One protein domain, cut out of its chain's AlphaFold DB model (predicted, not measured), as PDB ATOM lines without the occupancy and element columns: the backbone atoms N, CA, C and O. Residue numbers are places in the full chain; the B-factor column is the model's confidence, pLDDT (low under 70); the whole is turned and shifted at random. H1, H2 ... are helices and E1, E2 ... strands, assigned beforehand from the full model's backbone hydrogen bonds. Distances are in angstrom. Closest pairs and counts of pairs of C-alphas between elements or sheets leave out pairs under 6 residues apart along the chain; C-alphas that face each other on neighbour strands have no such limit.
ATOM      1  N   THR A   2     106.103  96.979  97.936       88.06
ATOM      2  CA  THR A   2     105.134  97.782  98.693       88.06
ATOM      3  C   THR A   2     105.824  98.386  99.909       88.06
ATOM      4  O   THR A   2     106.419  97.665 100.706       88.06
ATOM      5  N   ILE A   3     105.767  99.713 100.070       88.19
ATOM      6  CA  ILE A   3     106.312 100.380 101.261       88.19
ATOM      7  C   ILE A   3     105.183 100.622 102.260       88.19
ATOM      8  O   ILE A   3     104.319 101.465 102.037       88.19
ATOM      9  N   TYR A   4     105.251  99.951 103.403       90.25
ATOM     10  CA  TYR A   4     104.310 100.107 104.505       90.25
ATOM     11  C   TYR A   4     104.802 101.138 105.517       90.25
ATOM     12  O   TYR A   4     105.963 101.127 105.942       90.25
ATOM     13  N   ARG A   5     103.899 101.993 106.005       91.06
ATOM     14  CA  ARG A   5     104.160 102.792 107.217       91.06
ATOM     15  C   ARG A   5     103.898 101.948 108.465       91.06
ATOM     16  O   ARG A   5     102.982 101.134 108.490       91.06
ATOM     17  N   ALA A   6     104.604 102.212 109.565       90.69
ATOM     18  CA  ALA A   6     104.359 101.531 110.845       90.69
ATOM     19  C   ALA A   6     102.898 101.643 111.323       90.69
ATOM     20  O   ALA A   6     102.373 100.735 111.953       90.69
ATOM     21  N   ALA A   7     102.234 102.770 111.050       91.56
ATOM     22  CA  ALA A   7     100.813 102.947 111.355       91.56
ATOM     23  C   ALA A   7      99.913 102.035 110.504       91.56
ATOM     24  O   ALA A   7      98.908 101.540 110.995       91.56
ATOM     25  N   GLU A   8     100.292 101.785 109.255       92.69
ATOM     26  CA  GLU A   8      99.555 100.907 108.352       92.69
ATOM     27  C   GLU A   8      99.703  99.440 108.754       92.69
ATOM     28  O   GLU A   8      98.702  98.741 108.862       92.69
ATOM     29  N   LEU A   9     100.920  98.999 109.082       95.31
ATOM     30  CA  LEU A   9     101.147  97.656 109.624       95.31
ATOM     31  C   LEU A   9     100.356  97.429 110.921       95.31
ATOM     32  O   LEU A   9      99.761  96.371 111.094       95.31
ATOM     33  N   ARG A  10     100.275  98.444 111.793       95.38
ATOM     34  CA  ARG A  10      99.443  98.386 113.005       95.38
ATOM     35  C   ARG A  10      97.953  98.262 112.691       95.38
ATOM     36  O   ARG A  10      97.298  97.419 113.290       95.38
ATOM     37  N   ARG A  11      97.430  99.035 111.730       96.12
ATOM     38  CA  ARG A  11      96.036  98.893 111.260       96.12
ATOM     39  C   ARG A  11      95.750  97.507 110.676       96.12
ATOM     40  O   ARG A  11      94.629  97.037 110.777       96.12
ATOM     41  N   ARG A  12      96.766  96.842 110.119       95.81
ATOM     42  CA  ARG A  12      96.704  95.457 109.619       95.81
ATOM     43  C   ARG A  12      96.947  94.396 110.708       95.81
ATOM     44  O   ARG A  12      97.238  93.249 110.385       95.81
ATOM     45  N   GLY A  13      96.902  94.760 111.992       96.62
ATOM     46  CA  GLY A  13      97.063  93.818 113.108       96.62
ATOM     47  C   GLY A  13      98.502  93.351 113.368       96.62
ATOM     48  O   GLY A  13      98.728  92.409 114.129       96.62
ATOM     49  N   VAL A  14      99.513  93.987 112.766       96.44
ATOM     50  CA  VAL A  14     100.919  93.663 113.042       96.44
ATOM     51  C   VAL A  14     101.368  94.393 114.309       96.44
ATOM     52  O   VAL A  14     101.681  95.586 114.289       96.44
ATOM     53  N   SER A  15     101.414  93.659 115.423       95.81
ATOM     54  CA  SER A  15     101.950  94.151 116.696       95.81
ATOM     55  C   SER A  15     103.462  94.413 116.619       95.81
ATOM     56  O   SER A  15     104.167  93.877 115.762       95.81
ATOM     57  N   SER A  16     104.005  95.198 117.554       93.50
ATOM     58  CA  SER A  16     105.451  95.470 117.634       93.50
ATOM     59  C   SER A  16     106.296  94.198 117.807       93.50
ATOM     60  O   SER A  16     107.415  94.127 117.298       93.50
ATOM     61  N   GLY A  17     105.774  93.185 118.513       95.62
ATOM     62  CA  GLY A  17     106.416  91.873 118.654       95.62
ATOM     63  C   GLY A  17     106.468  91.126 117.323       95.62
ATOM     64  O   GLY A  17     107.547  90.739 116.877       95.62
ATOM     65  N   ARG A  18     105.324  91.035 116.629       96.56
ATOM     66  CA  ARG A  18     105.231  90.410 115.302       96.56
ATOM     67  C   ARG A  18     106.099  91.128 114.271       96.56
ATOM     68  O   ARG A  18     106.749  90.476 113.467       96.56
ATOM     69  N   LEU A  19     106.172  92.457 114.323       95.12
ATOM     70  CA  LEU A  19     107.045  93.246 113.457       95.12
ATOM     71  C   LEU A  19     108.525  92.897 113.655       95.12
ATOM     72  O   LEU A  19     109.240  92.722 112.674       95.12
ATOM     73  N   ARG A  20     108.988  92.770 114.908       94.25
ATOM     74  CA  ARG A  20     110.364  92.330 115.199       94.25
ATOM     75  C   ARG A  20     110.624  90.921 114.667       94.25
ATOM     76  O   ARG A  20     111.655  90.718 114.039       94.25
ATOM     77  N   ALA A  21     109.679  89.998 114.849       95.88
ATOM     78  CA  ALA A  21     109.782  88.643 114.312       95.88
ATOM     79  C   ALA A  21     109.857  88.628 112.774       95.88
ATOM     80  O   ALA A  21     110.711  87.950 112.216       95.88
ATOM     81  N   LEU A  22     109.033  89.430 112.085       95.88
ATOM     82  CA  LEU A  22     109.047  89.543 110.620       95.88
ATOM     83  C   LEU A  22     110.350  90.147 110.080       95.88
ATOM     84  O   LEU A  22     110.808  89.744 109.013       95.88
ATOM     85  N   LEU A  23     110.946  91.101 110.802       93.31
ATOM     86  CA  LEU A  23     112.265  91.646 110.467       93.31
ATOM     87  C   LEU A  23     113.368  90.601 110.667       93.31
ATOM     88  O   LEU A  23     114.220  90.445 109.799       93.31
ATOM     89  N   ALA A  24     113.342  89.882 111.793       93.38
ATOM     90  CA  ALA A  24     114.326  88.849 112.107       93.38
ATOM     91  C   ALA A  24     114.261  87.673 111.122       93.38
ATOM     92  O   ALA A  24     115.293  87.150 110.721       93.38
ATOM     93  N   SER A  25     113.059  87.297 110.680       95.06
ATOM     94  CA  SER A  25     112.857  86.223 109.707       95.06
ATOM     95  C   SER A  25     113.051  86.659 108.247       95.06
ATOM     96  O   SER A  25     112.712  85.890 107.353       95.06
ATOM     97  N   GLY A  26     113.449  87.910 107.980       92.38
ATOM     98  CA  GLY A  26     113.609  88.443 106.620       92.38
ATOM     99  C   GLY A  26     112.313  88.570 105.803       92.38
ATOM    100  O   GLY A  26     112.375  88.776 104.599       92.38
ATOM    101  N   LYS A  27     111.131  88.464 106.426       94.38
ATOM    102  CA  LYS A  27     109.825  88.618 105.745       94.38
ATOM    103  C   LYS A  27     109.413  90.081 105.584       94.38
ATOM    104  O   LYS A  27     108.540  90.405 104.788       94.38
ATOM    105  N   LEU A  28     110.011  90.962 106.379       93.75
ATOM    106  CA  LEU A  28     109.960  92.403 106.194       93.75
ATOM    107  C   LEU A  28     111.378  92.959 106.224       93.75
ATOM    108  O   LEU A  28     112.220  92.533 107.009       93.75
ATOM    109  N   TYR A  29     111.601  93.996 105.430       91.19
ATOM    110  CA  TYR A  29     112.854  94.727 105.356       91.19
ATOM    111  C   TYR A  29     112.622  96.152 105.830       91.19
ATOM    112  O   TYR A  29     111.697  96.845 105.395       91.19
ATOM    113  N   ARG A  30     113.460  96.624 106.750       88.69
ATOM    114  CA  ARG A  30     113.362  97.998 107.234       88.69
ATOM    115  C   ARG A  30     113.921  98.951 106.178       88.69
ATOM    116  O   ARG A  30     115.118  98.946 105.916       88.69
ATOM    117  N   VAL A  31     113.057  99.798 105.621       87.62
ATOM    118  CA  VAL A  31     113.465 100.867 104.694       87.62
ATOM    119  C   VAL A  31     114.072 102.021 105.489       87.62
ATOM    120  O   VAL A  31     115.151 102.504 105.167       87.62
ATOM    121  N   GLU A  32     113.365 102.452 106.542       85.62
ATOM    122  CA  GLU A  32     113.753 103.551 107.429       85.62
ATOM    123  C   GLU A  32     113.017 103.413 108.777       85.62
ATOM    124  O   GLU A  32     112.198 102.512 108.978       85.62
ATOM    125  N   ARG A  33     113.273 104.282 109.766       83.12
ATOM    126  CA  ARG A  33     112.468 104.291 111.001       83.12
ATOM    127  C   ARG A  33     110.984 104.519 110.686       83.12
ATOM    128  O   ARG A  33     110.580 105.603 110.273       83.12
ATOM    129  N   GLY A  34     110.176 103.494 110.957       86.56
ATOM    130  CA  GLY A  34     108.729 103.522 110.773       86.56
ATOM    131  C   GLY A  34     108.257 103.299 109.332       86.56
ATOM    132  O   GLY A  34     107.078 103.540 109.070       86.56
ATOM    133  N   SER A  35     109.141 102.855 108.433       88.62
ATOM    134  CA  SER A  35     108.819 102.466 107.056       88.62
ATOM    135  C   SER A  35     109.449 101.107 106.734       88.62
ATOM    136  O   SER A  35     110.634 100.893 107.007       88.62
ATOM    137  N   TYR A  36     108.669 100.204 106.150       91.88
ATOM    138  CA  TYR A  36     109.027  98.801 105.928       91.88
ATOM    139  C   TYR A  36     108.653  98.372 104.512       91.88
ATOM    140  O   TYR A  36     107.794  98.993 103.900       91.88
ATOM    141  N   SER A  37     109.290  97.323 104.009       93.00
ATOM    142  CA  SER A  37     109.041  96.731 102.695       93.00
ATOM    143  C   SER A  37     108.861  95.225 102.843       93.00
ATOM    144  O   SER A  37     109.512  94.621 103.692       93.00
ATOM    145  N   ASP A  38     107.989  94.629 102.037       91.81
ATOM    146  CA  ASP A  38     107.803  93.174 101.932       91.81
ATOM    147  C   ASP A  38     108.856  92.485 101.057       91.81
ATOM    148  O   ASP A  38     109.056  91.281 101.160       91.81
ATOM    149  N   THR A  39     109.582  93.249 100.246       92.00
ATOM    150  CA  THR A  39     110.716  92.764  99.452       92.00
ATOM    151  C   THR A  39     112.024  93.435  99.881       92.00
ATOM    152  O   THR A  39     111.974  94.568 100.387       92.00
ATOM    153  N   PRO A  40     113.199  92.805  99.649       89.81
ATOM    154  CA  PRO A  40     114.492  93.450  99.845       89.81
ATOM    155  C   PRO A  40     114.527  94.819  99.171       89.81
ATOM    156  O   PRO A  40     114.102  94.983  98.027       89.81
ATOM    157  N   VAL A  41     115.011  95.820  99.900       88.00
ATOM    158  CA  VAL A  41     115.025  97.207  99.431       88.00
ATOM    159  C   VAL A  41     116.413  97.547  98.926       88.00
ATOM    160  O   VAL A  41     117.391  97.387  99.658       88.00
TER     161      VAL A  41
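Overview. This is residues 2 to 41 of the 452 residues of an uncharacterized protein of Corynebacterium heidelbergense (UniProt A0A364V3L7). What does the model look like at first sight? It is a small sheet of three short antiparallel strands, E1, E3 and E2 in that order, from which the chain leaves E1 through two helices and comes back into E2. H1 follows at the end of E1, the longer H2 comes next, and both helices only graze the sheet. What is it made of, and how large is it? The printed part has 40 residues with three named strands and two named helices, in the order E1, H1, H2, E2, E3, and its class is mixed, helices and strands. It is compact and rounded, with a radius of gyration of the C-alphas of 8.9 A and spans of 22 by 18 by 15 A.

Arrangement. How is the sheet built? The inner strand E3, residues 35 to 37, is the antiparallel neighbour of the edge strand E1, residues 3 to 5, at 146 degrees, with N 4 and O 36 within hydrogen-bond range at 2.8 A. On its other side is the edge strand E2, residues 29 to 32, also antiparallel, at 150 degrees, with N 29 and O 37 at 2.8 A and N 35 and O 32 at 3.1 A; E2 and E3 form a hairpin. Where are the helices? H1, residues 6 to 11, is on the sheet but only grazes it, and its closest C-alphas to E3 are those of Ala 6 and Ser 35, 5.9 A apart. H2, residues 16 to 24, is on the sheet but only grazes it with residues 19 to 23; its closest C-alphas to E2 are those of Leu 23 and Tyr 29, 6.0 A apart. How do the two helices stand to each other? H1 and H2 are near each other, with 6 pairs of C-alphas within 10 A, the closest 8.1 A apart. In both, every O i to N i+4 pair is within hydrogen-bond range. What does the chain make between E1 and E2? E1, H1, H2 and E2 form a split strand-helix-strand unit, two strands running the same way with helices between them along the chain and E3 between them in the sheet; its crossover is right-handed.

Along the chain. Where do the strands lie? E1 begins at C-alpha 3, (106.312, 100.380, 101.261); E2 is 9.1 A long, and E3 ends at C-alpha 37, (109.041, 96.731, 102.695). Where is the longest helix? H2 runs from C-alpha 16 at (105.451, 95.470, 117.634) to C-alpha 24, over 12.4 A, and H1 measures 8.7 A.

Size, cuts and confidence. Which C-alphas are farthest apart? Those of Gly 13 and Val 41, at 22.8 A. Is the printed part continuous and well predicted? It has no cut, the four links between its elements are tight, its mean pLDDT is 92.3, and no printed residue is under 70.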